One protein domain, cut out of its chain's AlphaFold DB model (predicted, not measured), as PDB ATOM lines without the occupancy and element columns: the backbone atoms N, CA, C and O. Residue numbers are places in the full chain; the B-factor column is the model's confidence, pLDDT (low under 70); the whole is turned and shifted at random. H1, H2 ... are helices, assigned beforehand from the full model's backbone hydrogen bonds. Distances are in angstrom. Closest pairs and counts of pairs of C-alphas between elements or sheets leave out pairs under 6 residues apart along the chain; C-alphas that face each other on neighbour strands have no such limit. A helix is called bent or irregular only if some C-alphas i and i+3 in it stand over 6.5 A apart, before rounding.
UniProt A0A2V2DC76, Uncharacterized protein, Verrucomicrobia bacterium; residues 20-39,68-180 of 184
ATOM      1  N   TRP A  20     -30.863  44.571 -10.139       85.31
ATOM      2  CA  TRP A  20     -30.490  45.895  -9.646       85.31
ATOM      3  C   TRP A  20     -29.036  46.220  -9.980       85.31
ATOM      4  O   TRP A  20     -28.765  47.283 -10.532       85.31
ATOM      5  N   LEU A  21     -28.114  45.286  -9.720       85.44
ATOM      6  CA  LEU A  21     -26.697  45.453 -10.054       85.44
ATOM      7  C   LEU A  21     -26.478  45.645 -11.554       85.44
ATOM      8  O   LEU A  21     -25.746  46.544 -11.955       85.44
ATOM      9  N   PHE A  22     -27.144  44.840 -12.381       84.62
ATOM     10  CA  PHE A  22     -27.062  44.951 -13.831       84.62
ATOM     11  C   PHE A  22     -27.613  46.292 -14.330       84.62
ATOM     12  O   PHE A  22     -26.987  46.934 -15.165       84.62
ATOM     13  N   GLY A  23     -28.739  46.762 -13.782       85.19
ATOM     14  CA  GLY A  23     -29.292  48.077 -14.116       85.19
ATOM     15  C   GLY A  23     -28.345  49.230 -13.769       85.19
ATOM     16  O   GLY A  23     -28.125  50.113 -14.597       85.19
ATOM     17  N   ILE A  24     -27.734  49.196 -12.578       89.75
ATOM     18  CA  ILE A  24     -26.725  50.183 -12.156       89.75
ATOM     19  C   ILE A  24     -25.511  50.140 -13.086       89.75
ATOM     20  O   ILE A  24     -25.024  51.187 -13.508       89.75
ATOM     21  N   PHE A  25     -25.045  48.940 -13.431       88.56
ATOM     22  CA  PHE A  25     -23.937  48.748 -14.356       88.56
ATOM     23  C   PHE A  25     -24.217  49.355 -15.731       88.56
ATOM     24  O   PHE A  25     -23.427  50.168 -16.198       88.56
ATOM     25  N   VAL A  26     -25.369  49.058 -16.336       87.62
ATOM     26  CA  VAL A  26     -25.752  49.638 -17.632       87.62
ATOM     27  C   VAL A  26     -25.805  51.166 -17.561       87.62
ATOM     28  O   VAL A  26     -25.265  51.838 -18.441       87.62
ATOM     29  N   ALA A  27     -26.405  51.730 -16.510       89.75
ATOM     30  CA  ALA A  27     -26.475  53.178 -16.332       89.75
ATOM     31  C   ALA A  27     -25.079  53.816 -16.203       89.75
ATOM     32  O   ALA A  27     -24.801  54.828 -16.849       89.75
ATOM     33  N   ALA A  28     -24.186  53.206 -15.417       89.75
ATOM     34  CA  ALA A  28     -22.810  53.667 -15.260       89.75
ATOM     35  C   ALA A  28     -22.021  53.574 -16.575       89.75
ATOM     36  O   ALA A  28     -21.357  54.540 -16.950       89.75
ATOM     37  N   SER A  29     -22.137  52.467 -17.315       88.81
ATOM     38  CA  SER A  29     -21.469  52.299 -18.610       88.81
ATOM     39  C   SER A  29     -21.941  53.336 -19.625       88.81
ATOM     40  O   SER A  29     -21.111  53.966 -20.276       88.81
ATOM     41  N   LEU A  30     -23.249  53.599 -19.718       89.19
ATOM     42  CA  LEU A  30     -23.774  54.655 -20.589       89.19
ATOM     43  C   LEU A  30     -23.257  56.043 -20.190       89.19
ATOM     44  O   LEU A  30     -22.861  56.818 -21.062       89.19
ATOM     45  N   ALA A  31     -23.206  56.350 -18.892       90.44
ATOM     46  CA  ALA A  31     -22.675  57.620 -18.400       90.44
ATOM     47  C   ALA A  31     -21.183  57.792 -18.732       90.44
ATOM     48  O   ALA A  31     -20.768  58.864 -19.171       90.44
ATOM     49  N   VAL A  32     -20.375  56.737 -18.579       90.38
ATOM     50  CA  VAL A  32     -18.945  56.770 -18.916       90.38
ATOM     51  C   VAL A  32     -18.733  56.864 -20.426       90.38
ATOM     52  O   VAL A  32     -17.901  57.649 -20.868       90.38
ATOM     53  N   ILE A  33     -19.514  56.152 -21.240       88.44
ATOM     54  CA  ILE A  33     -19.471  56.286 -22.704       88.44
ATOM     55  C   ILE A  33     -19.818  57.718 -23.120       88.44
ATOM     56  O   ILE A  33     -19.132  58.295 -23.964       88.44
ATOM     57  N   PHE A  34     -20.851  58.314 -22.522       88.62
ATOM     58  CA  PHE A  34     -21.206  59.705 -22.783       88.62
ATOM     59  C   PHE A  34     -20.066  60.657 -22.397       88.62
ATOM     60  O   PHE A  34     -19.702  61.529 -23.188       88.62
ATOM     61  N   LEU A  35     -19.445  60.452 -21.230       88.50
ATOM     62  CA  LEU A  35     -18.288  61.226 -20.774       88.50
ATOM     63  C   LEU A  35     -17.110  61.126 -21.759       88.50
ATOM     64  O   LEU A  35     -16.564  62.148 -22.159       88.50
ATOM     65  N   LEU A  36     -16.750  59.911 -22.187       87.12
ATOM     66  CA  LEU A  36     -15.660  59.662 -23.137       87.12
ATOM     67  C   LEU A  36     -15.912  60.323 -24.499       87.12
ATOM     68  O   LEU A  36     -14.994  60.873 -25.107       87.12
ATOM     69  N   ASN A  37     -17.157  60.283 -24.975       85.50
ATOM     70  CA  ASN A  37     -17.541  60.918 -26.234       85.50
ATOM     71  C   ASN A  37     -17.661  62.445 -26.128       85.50
ATOM     72  O   ASN A  37     -17.528  63.128 -27.144       85.50
ATOM     73  N   SER A  38     -17.862  62.982 -24.922       86.19
ATOM     74  CA  SER A  38     -17.902  64.428 -24.682       86.19
ATOM     75  C   SER A  38     -16.512  65.070 -24.682       86.19
ATOM     76  O   SER A  38     -16.411  66.267 -24.939       86.19
ATOM     77  N   THR A  39     -15.440  64.297 -24.465       85.25
ATOM     78  CA  THR A  39     -14.059  64.796 -24.533       85.25
ATOM     79  C   THR A  39     -13.759  65.369 -25.919       85.25
ATOM     80  O   THR A  39     -13.790  64.654 -26.925       85.25
ATOM     81  N   MET A  68     -13.147  56.200 -29.962       85.62
ATOM     82  CA  MET A  68     -13.505  54.861 -30.429       85.62
ATOM     83  C   MET A  68     -12.721  53.793 -29.661       85.62
ATOM     84  O   MET A  68     -13.310  52.827 -29.189       85.62
ATOM     85  N   GLY A  69     -11.416  54.005 -29.474       84.56
ATOM     86  CA  GLY A  69     -10.531  53.113 -28.733       84.56
ATOM     87  C   GLY A  69     -10.954  52.958 -27.276       84.56
ATOM     88  O   GLY A  69     -11.101  51.837 -26.809       84.56
ATOM     89  N   MET A  70     -11.238  54.056 -26.574       83.44
ATOM     90  CA  MET A  70     -11.675  54.020 -25.174       83.44
ATOM     91  C   MET A  70     -13.039  53.342 -25.004       83.44
ATOM     92  O   MET A  70     -13.214  52.542 -24.088       83.44
ATOM     93  N   THR A  71     -13.986  53.604 -25.910       82.62
ATOM     94  CA  THR A  71     -15.295  52.925 -25.905       82.62
ATOM     95  C   THR A  71     -15.140  51.423 -26.162       82.62
ATOM     96  O   THR A  71     -15.764  50.605 -25.490       82.62
ATOM     97  N   PHE A  72     -14.267  51.049 -27.102       83.88
ATOM     98  CA  PHE A  72     -13.972  49.652 -27.407       83.88
ATOM     99  C   PHE A  72     -13.274  48.937 -26.245       83.88
ATOM    100  O   PHE A  72     -13.663  47.826 -25.896       83.88
ATOM    101  N   VAL A  73     -12.289  49.574 -25.603       81.25
ATOM    102  CA  VAL A  73     -11.601  49.035 -24.419       81.25
ATOM    103  C   VAL A  73     -12.592  48.771 -23.290       81.25
ATOM    104  O   VAL A  73     -12.533  47.707 -22.680       81.25
ATOM    105  N   LEU A  74     -13.522  49.697 -23.041       82.00
ATOM    106  CA  LEU A  74     -14.560  49.526 -22.026       82.00
ATOM    107  C   LEU A  74     -15.419  48.286 -22.325       82.00
ATOM    108  O   LEU A  74     -15.556  47.413 -21.473       82.00
ATOM    109  N   PHE A  75     -15.878  48.136 -23.570       79.69
ATOM    110  CA  PHE A  75     -16.661  46.974 -23.998       79.69
ATOM    111  C   PHE A  75     -15.895  45.642 -23.905       79.69
ATOM    112  O   PHE A  75     -16.427  44.642 -23.421       79.69
ATOM    113  N   VAL A  76     -14.640  45.606 -24.360       78.62
ATOM    114  CA  VAL A  76     -13.809  44.393 -24.325       78.62
ATOM    115  C   VAL A  76     -13.535  43.965 -22.891       78.62
ATOM    116  O   VAL A  76     -13.622  42.777 -22.575       78.62
ATOM    117  N   VAL A  77     -13.226  44.916 -22.011       76.38
ATOM    118  CA  VAL A  77     -12.944  44.596 -20.614       76.38
ATOM    119  C   VAL A  77     -14.207  44.130 -19.908       76.38
ATOM    120  O   VAL A  77     -14.130  43.152 -19.173       76.38
ATOM    121  N   ASP A  78     -15.370  44.718 -20.188       76.44
ATOM    122  CA  ASP A  78     -16.642  44.232 -19.645       76.44
ATOM    123  C   ASP A  78     -16.892  42.760 -20.020       76.44
ATOM    124  O   ASP A  78     -17.265  41.957 -19.164       76.44
ATOM    125  N   ILE A  79     -16.600  42.348 -21.259       73.94
ATOM    126  CA  ILE A  79     -16.713  40.939 -21.677       73.94
ATOM    127  C   ILE A  79     -15.697  40.048 -20.951       73.94
ATOM    128  O   ILE A  79     -16.059  38.979 -20.454       73.94
ATOM    129  N   ILE A  80     -14.431  40.467 -20.881       76.12
ATOM    130  CA  ILE A  80     -13.352  39.684 -20.257       76.12
ATOM    131  C   ILE A  80     -13.549  39.569 -18.742       76.12
ATOM    132  O   ILE A  80     -13.232  38.536 -18.159       76.12
ATOM    133  N   VAL A  81     -14.080  40.610 -18.099       76.88
ATOM    134  CA  VAL A  81     -14.309  40.654 -16.653       76.88
ATOM    135  C   VAL A  81     -15.594  39.923 -16.290       76.88
ATOM    136  O   VAL A  81     -15.576  39.126 -15.361       76.88
ATOM    137  N   VAL A  82     -16.699  40.123 -17.012       78.88
ATOM    138  CA  VAL A  82     -17.978  39.473 -16.674       78.88
ATOM    139  C   VAL A  82     -18.016  38.016 -17.137       78.88
ATOM    140  O   VAL A  82     -18.558  37.167 -16.428       78.88
ATOM    141  N   GLY A  83     -17.420  37.686 -18.285       74.81
ATOM    142  CA  GLY A  83     -17.488  36.358 -18.910       74.81
ATOM    143  C   GLY A  83     -17.093  35.188 -17.993       74.81
ATOM    144  O   GLY A  83     -17.895  34.265 -17.818       74.81
ATOM    145  N   PRO A  84     -15.917  35.215 -17.337       79.44
ATOM    146  CA  PRO A  84     -15.496  34.164 -16.408       79.44
ATOM    147  C   PRO A  84     -16.452  33.989 -15.224       79.44
ATOM    148  O   PRO A  84     -16.697  32.872 -14.771       79.44
ATOM    149  N   PHE A  85     -17.028  35.085 -14.732       79.38
ATOM    150  CA  PHE A  85     -17.959  35.072 -13.606       79.38
ATOM    151  C   PHE A  85     -19.364  34.620 -14.005       79.38
ATOM    152  O   PHE A  85     -20.030  33.963 -13.209       79.38
ATOM    153  N   ALA A  86     -19.800  34.910 -15.234       77.19
ATOM    154  CA  ALA A  86     -21.019  34.352 -15.811       77.19
ATOM    155  C   ALA A  86     -20.899  32.832 -15.974       77.19
ATOM    156  O   ALA A  86     -21.794  32.092 -15.566       77.19
ATOM    157  N   TYR A  87     -19.749  32.364 -16.472       74.44
ATOM    158  CA  TYR A  87     -19.443  30.939 -16.572       74.44
ATOM    159  C   TYR A  87     -19.467  30.260 -15.194       74.44
ATOM    160  O   TYR A  87     -20.175  29.275 -14.998       74.44
ATOM    161  N   LEU A  88     -18.781  30.826 -14.193       72.31
ATOM    162  CA  LEU A  88     -18.821  30.322 -12.812       72.31
ATOM    163  C   LEU A  88     -20.224  30.398 -12.187       72.31
ATOM    164  O   LEU A  88     -20.597  29.514 -11.414       72.31
ATOM    165  N   GLY A  89     -21.001  31.430 -12.522       68.94
ATOM    166  CA  GLY A  89     -22.389  31.599 -12.101       68.94
ATOM    167  C   GLY A  89     -23.254  30.414 -12.517       68.94
ATOM    168  O   GLY A  89     -23.879  29.800 -11.654       68.94
ATOM    169  N   TYR A  90     -23.190  30.029 -13.793       70.88
ATOM    170  CA  TYR A  90     -23.931  28.896 -14.354       70.88
ATOM    171  C   TYR A  90     -23.653  27.569 -13.616       70.88
ATOM    172  O   TYR A  90     -24.570  26.842 -13.232       70.88
ATOM    173  N   PHE A  91     -22.386  27.260 -13.315       66.62
ATOM    174  CA  PHE A  91     -22.049  26.035 -12.568       66.62
ATOM    175  C   PHE A  91     -22.368  26.128 -11.074       66.62
ATOM    176  O   PHE A  91     -22.636  25.112 -10.429       66.62
ATOM    177  N   SER A  92     -22.393  27.335 -10.507       61.56
ATOM    178  CA  SER A  92     -22.765  27.535  -9.105       61.56
ATOM    179  C   SER A  92     -24.247  27.274  -8.813       61.56
ATOM    180  O   SER A  92     -24.593  27.045  -7.658       61.56
ATOM    181  N   GLU A  93     -25.114  27.222  -9.829       62.50
ATOM    182  CA  GLU A  93     -26.502  26.764  -9.659       62.50
ATOM    183  C   GLU A  93     -26.576  25.278  -9.270       62.50
ATOM    184  O   GLU A  93     -27.478  24.860  -8.539       62.50
ATOM    185  N   HIS A  94     -25.578  24.492  -9.680       67.25
ATOM    186  CA  HIS A  94     -25.495  23.052  -9.438       67.25
ATOM    187  C   HIS A  94     -24.769  22.717  -8.125       67.25
ATOM    188  O   HIS A  94     -24.962  21.646  -7.550       67.25
ATOM    189  N   ILE A  95     -23.952  23.644  -7.615       68.50
ATOM    190  CA  ILE A  95     -23.199  23.499  -6.367       68.50
ATOM    191  C   ILE A  95     -23.679  24.582  -5.404       68.50
ATOM    192  O   ILE A  95     -23.286  25.735  -5.526       68.50
ATOM    193  N   LYS A  96     -24.505  24.232  -4.411       71.31
ATOM    194  CA  LYS A  96     -25.022  25.217  -3.446       71.31
ATOM    195  C   LYS A  96     -24.033  25.464  -2.292       71.31
ATOM    196  O   LYS A  96     -23.497  24.500  -1.739       71.31
ATOM    197  N   PRO A  97     -23.780  26.729  -1.902       73.31
ATOM    198  CA  PRO A  97     -22.932  27.053  -0.756       73.31
ATOM    199  C   PRO A  97     -23.582  26.625   0.569       73.31
ATOM    200  O   PRO A  97     -24.768  26.295   0.623       73.31
ATOM    201  N   ARG A  98     -22.813  26.646   1.667       73.88
ATOM    202  CA  ARG A  98     -23.336  26.299   3.002       73.88
ATOM    203  C   ARG A  98     -24.490  27.234   3.396       73.88
ATOM    204  O   ARG A  98     -24.309  28.448   3.293       73.88
ATOM    205  N   PRO A  99     -25.635  26.718   3.882       67.62
ATOM    206  CA  PRO A  99     -26.782  27.545   4.256       67.62
ATOM    207  C   PRO A  99     -26.446  28.512   5.406       67.62
ATOM    208  O   PRO A  99     -25.553  28.249   6.210       67.62
ATOM    209  N   GLY A 100     -27.160  29.642   5.471       66.44
ATOM    210  CA  GLY A 100     -27.067  30.609   6.577       66.44
ATOM    211  C   GLY A 100     -25.992  31.698   6.459       66.44
ATOM    212  O   GLY A 100     -25.796  32.450   7.409       66.44
ATOM    213  N   ARG A 101     -25.292  31.829   5.323       72.44
ATOM    214  CA  ARG A 101     -24.354  32.945   5.091       72.44
ATOM    215  C   ARG A 101     -24.991  34.038   4.240       72.44
ATOM    216  O   ARG A 101     -25.526  33.742   3.178       72.44
ATOM    217  N   PHE A 102     -24.846  35.300   4.653       69.81
ATOM    218  CA  PHE A 102     -25.333  36.468   3.900       69.81
ATOM    219  C   PHE A 102     -24.805  36.498   2.456       69.81
ATOM    220  O   PHE A 102     -25.547  36.779   1.529       69.81
ATOM    221  N   VAL A 103     -23.553  36.081   2.245       76.19
ATOM    222  CA  VAL A 103     -22.898  36.014   0.924       76.19
ATOM    223  C   VAL A 103     -23.572  35.017  -0.042       76.19
ATOM    224  O   VAL A 103     -23.278  34.987  -1.236       76.19
ATOM    225  N   ASN A 104     -24.511  34.198   0.436       74.31
ATOM    226  CA  ASN A 104     -25.293  33.315  -0.424       74.31
ATOM    227  C   ASN A 104     -26.311  34.071  -1.285       74.31
ATOM    228  O   ASN A 104     -26.707  33.525  -2.309       74.31
ATOM    229  N   SER A 105     -26.693  35.299  -0.909       75.62
ATOM    230  CA  SER A 105     -27.577  36.148  -1.719       75.62
ATOM    231  C   SER A 105     -26.903  36.743  -2.957       75.62
ATOM    232  O   SER A 105     -27.587  37.214  -3.861       75.62
ATOM    233  N   VAL A 106     -25.569  36.699  -2.999       80.94
ATOM    234  CA  VAL A 106     -24.740  37.227  -4.083       80.94
ATOM    235  C   VAL A 106     -24.218  36.059  -4.909       80.94
ATOM    236  O   VAL A 106     -23.516  35.192  -4.384       80.94
ATOM    237  N   SER A 107     -24.553  35.996  -6.192       83.69
ATOM    238  CA  SER A 107     -24.033  34.984  -7.117       83.69
ATOM    239  C   SER A 107     -22.605  35.313  -7.580       83.69
ATOM    240  O   SER A 107     -22.115  36.428  -7.402       83.69
ATOM    241  N   PHE A 108     -21.904  34.351  -8.192       83.81
ATOM    242  CA  PHE A 108     -20.632  34.670  -8.856       83.81
ATOM    243  C   PHE A 108     -20.833  35.650 -10.013       83.81
ATOM    244  O   PHE A 108     -20.005  36.532 -10.200       83.81
ATOM    245  N   PHE A 109     -21.956  35.558 -10.723       84.94
ATOM    246  CA  PHE A 109     -22.294  36.498 -11.785       84.94
ATOM    247  C   PHE A 109     -22.432  37.936 -11.262       84.94
ATOM    248  O   PHE A 109     -21.866  38.853 -11.852       84.94
ATOM    249  N   ASP A 110     -23.064  38.123 -10.099       86.56
ATOM    250  CA  ASP A 110     -23.171  39.433  -9.436       86.56
ATOM    251  C   ASP A 110     -21.800  40.023  -9.094       86.56
ATOM    252  O   ASP A 110     -21.579  41.223  -9.250       86.56
ATOM    253  N   LEU A 111     -20.857  39.181  -8.660       88.88
ATOM    254  CA  LEU A 111     -19.477  39.602  -8.406       88.88
ATOM    255  C   LEU A 111     -18.754  39.994  -9.698       88.88
ATOM    256  O   LEU A 111     -17.949  40.923  -9.667       88.88
ATOM    257  N   GLY A 112     -19.057  39.338 -10.821       88.62
ATOM    258  CA  GLY A 112     -18.570  39.733 -12.143       88.62
ATOM    259  C   GLY A 112     -19.094  41.099 -12.575       88.62
ATOM    260  O   GLY A 112     -18.310  41.958 -12.966       88.62
ATOM    261  N   ILE A 113     -20.405  41.331 -12.432       89.19
ATOM    262  CA  ILE A 113     -21.025  42.635 -12.716       89.19
ATOM    263  C   ILE A 113     -20.427  43.721 -11.815       89.19
ATOM    264  O   ILE A 113     -20.111  44.808 -12.289       89.19
ATOM    265  N   LEU A 114     -20.231  43.437 -10.523       91.38
ATOM    266  CA  LEU A 114     -19.648  44.397  -9.586       91.38
ATOM    267  C   LEU A 114     -18.189  44.731  -9.937       91.38
ATOM    268  O   LEU A 114     -17.794  45.890  -9.839       91.38
ATOM    269  N   ALA A 115     -17.404  43.744 -10.382       90.75
ATOM    270  CA  ALA A 115     -16.043  43.968 -10.867       90.75
ATOM    271  C   ALA A 115     -16.029  44.880 -12.103       90.75
ATOM    272  O   ALA A 115     -15.273  45.852 -12.141       90.75
ATOM    273  N   ALA A 116     -16.895  44.594 -13.080       90.44
ATOM    274  CA  ALA A 116     -17.035  45.400 -14.289       90.44
ATOM    275  C   ALA A 116     -17.490  46.829 -13.964       90.44
ATOM    276  O   ALA A 116     -16.914  47.788 -14.459       90.44
ATOM    277  N   LEU A 117     -18.438  46.996 -13.038       91.38
ATOM    278  CA  LEU A 117     -18.871  48.310 -12.565       91.38
ATOM    279  C   LEU A 117     -17.720  49.118 -11.948       91.38
ATOM    280  O   LEU A 117     -17.539  50.283 -12.303       91.38
ATOM    281  N   ILE A 118     -16.930  48.519 -11.049       92.44
ATOM    282  CA  ILE A 118     -15.765  49.186 -10.443       92.44
ATOM    283  C   ILE A 118     -14.772  49.603 -11.532       92.44
ATOM    284  O   ILE A 118     -14.263  50.726 -11.503       92.44
ATOM    285  N   TYR A 119     -14.521  48.732 -12.509       90.31
ATOM    286  CA  TYR A 119     -13.628  49.020 -13.627       90.31
ATOM    287  C   TYR A 119     -14.144  50.166 -14.513       90.31
ATOM    288  O   TYR A 119     -13.410  51.114 -14.786       90.31
ATOM    289  N   THR A 120     -15.419  50.137 -14.892       91.19
ATOM    290  CA  THR A 120     -16.079  51.182 -15.684       91.19
ATOM    291  C   THR A 120     -16.014  52.539 -14.992       91.19
ATOM    292  O   THR A 120     -15.604  53.526 -15.605       91.19
ATOM    293  N   ILE A 121     -16.338  52.597 -13.695       91.75
ATOM    294  CA  ILE A 121     -16.215  53.829 -12.904       91.75
ATOM    295  C   ILE A 121     -14.750  54.282 -12.858       91.75
ATOM    296  O   ILE A 121     -14.478  55.469 -13.018       91.75
ATOM    297  N   THR A 122     -13.805  53.352 -12.706       91.69
ATOM    298  CA  THR A 122     -12.367  53.655 -12.699       91.69
ATOM    299  C   THR A 122     -11.921  54.302 -14.011       91.69
ATOM    300  O   THR A 122     -11.275  55.347 -13.968       91.69
ATOM    301  N   ILE A 123     -12.312  53.755 -15.170       89.88
ATOM    302  CA  ILE A 123     -12.038  54.373 -16.480       89.88
ATOM    303  C   ILE A 123     -12.648  55.772 -16.556       89.88
ATOM    304  O   ILE A 123     -11.974  56.710 -16.984       89.88
ATOM    305  N   GLY A 124     -13.908  55.927 -16.140       90.44
ATOM    306  CA  GLY A 124     -14.584  57.223 -16.145       90.44
ATOM    307  C   GLY A 124     -13.842  58.263 -15.306       90.44
ATOM    308  O   GLY A 124     -13.565  59.363 -15.785       90.44
ATOM    309  N   CYS A 125     -13.450  57.893 -14.086       91.12
ATOM    310  CA  CYS A 125     -12.659  58.730 -13.192       91.12
ATOM    311  C   CYS A 125     -11.281  59.061 -13.774       91.12
ATOM    312  O   CYS A 125     -10.874  60.216 -13.713       91.12
ATOM    313  N   MET A 126     -10.575  58.092 -14.363       88.56
ATOM    314  CA  MET A 126      -9.275  58.331 -14.999       88.56
ATOM    315  C   MET A 126      -9.399  59.299 -16.172       88.56
ATOM    316  O   MET A 126      -8.662  60.279 -16.221       88.56
ATOM    317  N   ASN A 127     -10.355  59.074 -17.081       89.44
ATOM    318  CA  ASN A 127     -10.599  59.985 -18.196       89.44
ATOM    319  C   ASN A 127     -10.915  61.393 -17.684       89.44
ATOM    320  O   ASN A 127     -10.337  62.350 -18.180       89.44
ATOM    321  N   PHE A 128     -11.770  61.511 -16.665       89.06
ATOM    322  CA  PHE A 128     -12.094  62.796 -16.058       89.06
ATOM    323  C   PHE A 128     -10.874  63.484 -15.431       89.06
ATOM    324  O   PHE A 128     -10.675  64.666 -15.661       89.06
ATOM    325  N   VAL A 129     -10.035  62.775 -14.671       89.38
ATOM    326  CA  VAL A 129      -8.813  63.356 -14.078       89.38
ATOM    327  C   VAL A 129      -7.848  63.824 -15.170       89.38
ATOM    328  O   VAL A 129      -7.311  64.927 -15.079       89.38
ATOM    329  N   ILE A 130      -7.664  63.016 -16.217       86.88
ATOM    330  CA  ILE A 130      -6.786  63.338 -17.345       86.88
ATOM    331  C   ILE A 130      -7.290  64.580 -18.083       86.88
ATOM    332  O   ILE A 130      -6.524  65.521 -18.279       86.88
ATOM    333  N   THR A 131      -8.569  64.631 -18.455       86.00
ATOM    334  CA  THR A 131      -9.124  65.792 -19.166       86.00
ATOM    335  C   THR A 131      -9.180  67.031 -18.279       86.00
ATOM    336  O   THR A 131      -8.845  68.118 -18.738       86.00
ATOM    337  N   ASN A 132      -9.499  66.882 -16.990       87.56
ATOM    338  CA  ASN A 132      -9.514  67.987 -16.033       87.56
ATOM    339  C   ASN A 132      -8.118  68.592 -15.828       87.56
ATOM    340  O   ASN A 132      -8.017  69.789 -15.592       87.56
ATOM    341  N   SER A 133      -7.043  67.804 -15.963       85.06
ATOM    342  CA  SER A 133      -5.666  68.311 -15.844       85.06
ATOM    343  C   SER A 133      -5.256  69.272 -16.967       85.06
ATOM    344  O   SER A 133      -4.317  70.047 -16.795       85.06
ATOM    345  N   VAL A 134      -5.966  69.242 -18.099       85.81
ATOM    346  CA  VAL A 134      -5.697  70.081 -19.278       85.81
ATOM    347  C   VAL A 134      -6.858  71.009 -19.639       85.81
ATOM    348  O   VAL A 134      -6.813  71.671 -20.673       85.81
ATOM    349  N   ALA A 135      -7.903  71.051 -18.812       82.25
ATOM    350  CA  ALA A 135      -9.060  71.906 -19.027       82.25
ATOM    351  C   ALA A 135      -8.709  73.379 -18.775       82.25
ATOM    352  O   ALA A 135      -7.954  73.698 -17.859       82.25
ATOM    353  N   GLU A 136      -9.311  74.289 -19.546       79.69
ATOM    354  CA  GLU A 136      -9.140  75.739 -19.355       79.69
ATOM    355  C   GLU A 136      -9.626  76.200 -17.972       79.69
ATOM    356  O   GLU A 136      -9.034  77.083 -17.355       79.69
ATOM    357  N   SER A 137     -10.684  75.565 -17.461       82.88
ATOM    358  CA  SER A 137     -11.230  75.783 -16.122       82.88
ATOM    359  C   SER A 137     -11.282  74.452 -15.356       82.88
ATOM    360  O   SER A 137     -12.332  73.791 -15.346       82.88
ATOM    361  N   PRO A 138     -10.164  74.013 -14.750       83.12
ATOM    362  CA  PRO A 138     -10.117  72.749 -14.033       83.12
ATOM    363  C   PRO A 138     -11.029  72.811 -12.806       83.12
ATOM    364  O   PRO A 138     -11.039  73.785 -12.053       83.12
ATOM    365  N   ARG A 139     -11.808  71.753 -12.594       84.81
ATOM    366  CA  ARG A 139     -12.588  71.578 -11.369       84.81
ATOM    367  C   ARG A 139     -11.652  71.175 -10.237       84.81
ATOM    368  O   ARG A 139     -10.788  70.320 -10.433       84.81
ATOM    369  N   ASP A 140     -11.873  71.747  -9.058       86.62
ATOM    370  CA  ASP A 140     -11.157  71.348  -7.849       86.62
ATOM    371  C   ASP A 140     -11.642  69.965  -7.400       86.62
ATOM    372  O   ASP A 140     -12.775  69.782  -6.946       86.62
ATOM    373  N   VAL A 141     -10.807  68.959  -7.645       84.62
ATOM    374  CA  VAL A 141     -11.135  67.550  -7.449       84.62
ATOM    375  C   VAL A 141      -9.986  66.902  -6.701       84.62
ATOM    376  O   VAL A 141      -8.844  66.885  -7.160       84.62
ATOM    377  N   ASN A 142     -10.302  66.289  -5.565       88.88
ATOM    378  CA  ASN A 142      -9.320  65.551  -4.788       88.88
ATOM    379  C   ASN A 142      -9.026  64.190  -5.443       88.88
ATOM    380  O   ASN A 142      -9.696  63.189  -5.175       88.88
ATOM    381  N   VAL A 143      -8.006  64.156  -6.303       88.69
ATOM    382  CA  VAL A 143      -7.561  62.941  -7.010       88.69
ATOM    383  C   VAL A 143      -7.191  61.827  -6.027       88.69
ATOM    384  O   VAL A 143      -7.551  60.672  -6.248       88.69
ATOM    385  N   ASN A 144      -6.551  62.164  -4.905       88.81
ATOM    386  CA  ASN A 144      -6.191  61.179  -3.882       88.81
ATOM    387  C   ASN A 144      -7.436  60.522  -3.280       88.81
ATOM    388  O   ASN A 144      -7.455  59.308  -3.100       88.81
ATOM    389  N   ALA A 145      -8.496  61.293  -3.022       90.00
ATOM    390  CA  ALA A 145      -9.756  60.738  -2.540       90.00
ATOM    391  C   ALA A 145     -10.377  59.769  -3.559       90.00
ATOM    392  O   ALA A 145     -10.826  58.696  -3.168       90.00
ATOM    393  N   ILE A 146     -10.346  60.093  -4.859       90.88
ATOM    394  CA  ILE A 146     -10.825  59.192  -5.923       90.88
ATOM    395  C   ILE A 146     -10.038  57.879  -5.914       90.88
ATOM    396  O   ILE A 146     -10.636  56.805  -5.892       90.88
ATOM    397  N   VAL A 147      -8.704  57.949  -5.883       89.12
ATOM    398  CA  VAL A 147      -7.838  56.759  -5.867       89.12
ATOM    399  C   VAL A 147      -8.109  55.897  -4.633       89.12
ATOM    400  O   VAL A 147      -8.258  54.682  -4.754       89.12
ATOM    401  N   VAL A 148      -8.231  56.515  -3.455       93.00
ATOM    402  CA  VAL A 148      -8.531  55.810  -2.201       93.00
ATOM    403  C   VAL A 148      -9.905  55.146  -2.258       93.00
ATOM    404  O   VAL A 148     -10.028  53.985  -1.873       93.00
ATOM    405  N   LEU A 149     -10.930  55.835  -2.766       92.75
ATOM    406  CA  LEU A 149     -12.285  55.289  -2.882       92.75
ATOM    407  C   LEU A 149     -12.347  54.106  -3.854       92.75
ATOM    408  O   LEU A 149     -12.932  53.077  -3.521       92.75
ATOM    409  N   LEU A 150     -11.715  54.216  -5.025       93.00
ATOM    410  CA  LEU A 150     -11.658  53.127  -6.005       93.00
ATOM    411  C   LEU A 150     -10.855  51.935  -5.473       93.00
ATOM    412  O   LEU A 150     -11.291  50.789  -5.601       93.00
ATOM    413  N   GLY A 151      -9.725  52.194  -4.809       91.69
ATOM    414  CA  GLY A 151      -8.925  51.162  -4.153       91.69
ATOM    415  C   GLY A 151      -9.697  50.444  -3.043       91.69
ATOM    416  O   GLY A 151      -9.689  49.214  -2.978       91.69
ATOM    417  N   ALA A 152     -10.426  51.189  -2.209       95.19
ATOM    418  CA  ALA A 152     -11.282  50.629  -1.168       95.19
ATOM    419  C   ALA A 152     -12.439  49.803  -1.753       95.19
ATOM    420  O   ALA A 152     -12.724  48.715  -1.251       95.19
ATOM    421  N   ALA A 153     -13.071  50.272  -2.834       93.50
ATOM    422  CA  ALA A 153     -14.123  49.535  -3.532       93.50
ATOM    423  C   ALA A 153     -13.601  48.211  -4.113       93.50
ATOM    424  O   ALA A 153     -14.228  47.165  -3.930       93.50
ATOM    425  N   PHE A 154     -12.423  48.230  -4.745       93.69
ATOM    426  CA  PHE A 154     -11.777  47.020  -5.253       93.69
ATOM    427  C   PHE A 154     -11.412  46.045  -4.127       93.69
ATOM    428  O   PHE A 154     -11.673  44.845  -4.236       93.69
ATOM    429  N   LEU A 155     -10.868  46.543  -3.011       95.25
ATOM    430  CA  LEU A 155     -10.555  45.714  -1.848       95.25
ATOM    431  C   LEU A 155     -11.819  45.081  -1.250       95.25
ATOM    432  O   LEU A 155     -11.830  43.884  -0.963       95.25
ATOM    433  N   ALA A 156     -12.898  45.853  -1.106       93.81
ATOM    434  CA  ALA A 156     -14.183  45.348  -0.630       93.81
ATOM    435  C   ALA A 156     -14.733  44.252  -1.555       93.81
ATOM    436  O   ALA A 156     -15.158  43.197  -1.079       93.81
ATOM    437  N   TRP A 157     -14.656  44.454  -2.873       94.25
ATOM    438  CA  TRP A 157     -15.018  43.436  -3.857       94.25
ATOM    439  C   TRP A 157     -14.171  42.162  -3.716       94.25
ATOM    440  O   TRP A 157     -14.723  41.061  -3.672       94.25
ATOM    441  N   ALA A 158     -12.850  42.288  -3.566       92.38
ATOM    442  CA  ALA A 158     -11.956  41.143  -3.399       92.38
ATOM    443  C   ALA A 158     -12.275  40.351  -2.119       92.38
ATOM    444  O   ALA A 158     -12.322  39.118  -2.136       92.38
ATOM    445  N   LEU A 159     -12.563  41.046  -1.014       92.81
ATOM    446  CA  LEU A 159     -12.991  40.423   0.240       92.81
ATOM    447  C   LEU A 159     -14.340  39.705   0.096       92.81
ATOM    448  O   LEU A 159     -14.489  38.592   0.603       92.81
ATOM    449  N   LEU A 160     -15.300  40.289  -0.629       90.50
ATOM    450  CA  LEU A 160     -16.586  39.648  -0.930       90.50
ATOM    451  C   LEU A 160     -16.410  38.390  -1.787       90.50
ATOM    452  O   LEU A 160     -17.017  37.359  -1.491       90.50
ATOM    453  N   LEU A 161     -15.544  38.440  -2.801       89.44
ATOM    454  CA  LEU A 161     -15.210  37.285  -3.630       89.44
ATOM    455  C   LEU A 161     -14.584  36.161  -2.801       89.44
ATOM    456  O   LEU A 161     -15.002  35.005  -2.906       89.44
ATOM    457  N   LEU A 162     -13.625  36.488  -1.933       89.06
ATOM    458  CA  LEU A 162     -13.044  35.519  -1.008       89.06
ATOM    459  C   LEU A 162     -14.122  34.936  -0.092       89.06
ATOM    460  O   LEU A 162     -14.270  33.717  -0.017       89.06
ATOM    461  N   ALA A 163     -14.939  35.771   0.545       88.56
ATOM    462  CA  ALA A 163     -16.024  35.303   1.400       88.56
ATOM    463  C   ALA A 163     -16.993  34.372   0.646       88.56
ATOM    464  O   ALA A 163     -17.421  33.353   1.201       88.56
ATOM    465  N   LYS A 164     -17.273  34.658  -0.635       87.38
ATOM    466  CA  LYS A 164     -18.093  33.810  -1.507       87.38
ATOM    467  C   LYS A 164     -17.420  32.473  -1.766       87.38
ATOM    468  O   LYS A 164     -18.039  31.443  -1.514       87.38
ATOM    469  N   ILE A 165     -16.156  32.450  -2.178       85.12
ATOM    470  CA  ILE A 165     -15.409  31.205  -2.410       85.12
ATOM    471  C   ILE A 165     -15.365  30.356  -1.131       85.12
ATOM    472  O   ILE A 165     -15.621  29.154  -1.170       85.12
ATOM    473  N   TYR A 166     -15.105  30.968   0.024       86.25
ATOM    474  CA  TYR A 166     -15.033  30.283   1.318       86.25
ATOM    475  C   TYR A 166     -16.405  29.961   1.940       86.25
ATOM    476  O   TYR A 166     -16.455  29.344   3.009       86.25
ATOM    477  N   SER A 167     -17.518  30.341   1.300       85.12
ATOM    478  CA  SER A 167     -18.865  29.846   1.641       85.12
ATOM    479  C   SER A 167     -19.089  28.394   1.199       85.12
ATOM    480  O   SER A 167     -19.907  27.688   1.793       85.12
ATOM    481  N   TYR A 168     -18.306  27.923   0.227       82.56
ATOM    482  CA  TYR A 168     -18.303  26.546  -0.254       82.56
ATOM    483  C   TYR A 168     -17.408  25.646   0.610       82.56
ATOM    484  O   TYR A 168     -16.402  26.079   1.187       82.56
ATOM    485  N   SER A 169     -17.751  24.359   0.699       82.81
ATOM    486  CA  SER A 169     -16.913  23.360   1.374       82.81
ATOM    487  C   SER A 169     -15.555  23.177   0.666       82.81
ATOM    488  O   SER A 169     -15.316  23.699  -0.423       82.81
ATOM    489  N   ARG A 170     -14.606  22.459   1.285       81.75
ATOM    490  CA  ARG A 170     -13.313  22.161   0.633       81.75
ATOM    491  C   ARG A 170     -13.502  21.372  -0.668       81.75
ATOM    492  O   ARG A 170     -12.844  21.696  -1.650       81.75
ATOM    493  N   ASP A 171     -14.419  20.410  -0.688       81.44
ATOM    494  CA  ASP A 171     -14.654  19.562  -1.862       81.44
ATOM    495  C   ASP A 171     -15.408  20.312  -2.961       81.44
ATOM    496  O   ASP A 171     -14.994  20.288  -4.117       81.44
ATOM    497  N   GLN A 172     -16.407  21.116  -2.590       80.12
ATOM    498  CA  GLN A 172     -17.101  22.009  -3.525       80.12
ATOM    499  C   GLN A 172     -16.157  23.038  -4.157       80.12
ATOM    500  O   GLN A 172     -16.294  23.369  -5.328       80.12
ATOM    501  N   ARG A 173     -15.155  23.532  -3.414       80.31
ATOM    502  CA  ARG A 173     -14.124  24.419  -3.975       80.31
ATOM    503  C   ARG A 173     -13.200  23.709  -4.962       80.31
ATOM    504  O   ARG A 173     -12.792  24.326  -5.941       80.31
ATOM    505  N   LYS A 174     -12.859  22.438  -4.721       79.56
ATOM    506  CA  LYS A 174     -12.086  21.633  -5.684       79.56
ATOM    507  C   LYS A 174     -12.871  21.422  -6.976       79.56
ATOM    508  O   LYS A 174     -12.284  21.518  -8.047       79.56
ATOM    509  N   GLU A 175     -14.174  21.184  -6.863       77.12
ATOM    510  CA  GLU A 175     -15.102  21.110  -7.996       77.12
ATOM    511  C   GLU A 175     -15.168  22.450  -8.742       77.12
ATOM    512  O   GLU A 175     -14.865  22.493  -9.927       77.12
ATOM    513  N   LEU A 176     -15.422  23.565  -8.044       72.88
ATOM    514  CA  LEU A 176     -15.429  24.921  -8.618       72.88
ATOM    515  C   LEU A 176     -14.123  25.270  -9.345       72.88
ATOM    516  O   LEU A 176     -14.157  25.887 -10.406       72.88
ATOM    517  N   LYS A 177     -12.967  24.836  -8.824       74.88
ATOM    518  CA  LYS A 177     -11.660  25.060  -9.464       74.88
ATOM    519  C   LYS A 177     -11.550  24.395 -10.843       74.88
ATOM    520  O   LYS A 177     -10.769  24.866 -11.661       74.88
ATOM    521  N   LYS A 178     -12.311  23.329 -11.123       71.00
ATOM    522  CA  LYS A 178     -12.349  22.705 -12.460       71.00
ATOM    523  C   LYS A 178     -12.972  23.634 -13.507       71.00
ATOM    524  O   LYS A 178     -12.609  23.537 -14.671       71.00
ATOM    525  N   TYR A 179     -13.864  24.524 -13.071       64.69
ATOM    526  CA  TYR A 179     -14.598  25.474 -13.911       64.69
ATOM    527  C   TYR A 179     -13.976  26.875 -13.921       64.69
ATOM    528  O   TYR A 179     -14.426  27.745 -14.661       64.69
ATOM    529  N   ALA A 180     -12.935  27.117 -13.120       62.72
ATOM    530  CA  ALA A 180     -12.101  28.295 -13.305       62.72
ATOM    531  C   ALA A 180     -11.376  28.154 -14.650       62.72
ATOM    532  O   ALA A 180     -10.744  27.124 -14.897       62.72
TER     533      ALA A 180
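What this domain is: This is residues 20 to 39 and 68 to 180 of the 184 residues of an uncharacterized protein of Verrucomicrobia bacterium (UniProt A0A2V2DC76). Long helices make a rod: H1, bent H2 and H5 pack along H4, and H6 caps one end. The printed part has 133 residues with six named helices. The whole, all helix, is loose: radius of gyration of the C-alphas 17.5 A, spans 59 by 28 by 24 A.

How they stand to each other: H1, residues 20 to 38, H2a, residues 68 to 81, and H4, residues 108 to 133, form an up-and-down bundle; C-alphas 32 and 124 of H1 and H4 are closest, 5.2 A. H2a and H2b, residues 84 to 92, are arms of H2, one helix by its hydrogen bonds but bent: C-alphas 81 and 84 are 6.6 A apart. H5, residues 143 to 165, makes a hairpin with H4 and touches H3, residues 102 to 105. H6, residues 170 to 179, touches H2b; 4 of its 6 O i to N i+4 pairs are within hydrogen-bond range.

Where its parts are: Find C-alpha 20 at (-30.490, 45.895, -9.646), where H1 begins; H6 ends at C-alpha 179, (-14.598, 25.474, -13.911).

The domain as a whole: Across the cut, C-alphas 39 and 68 are 11.6 A apart; residues 91 to 95 are under pLDDT 70.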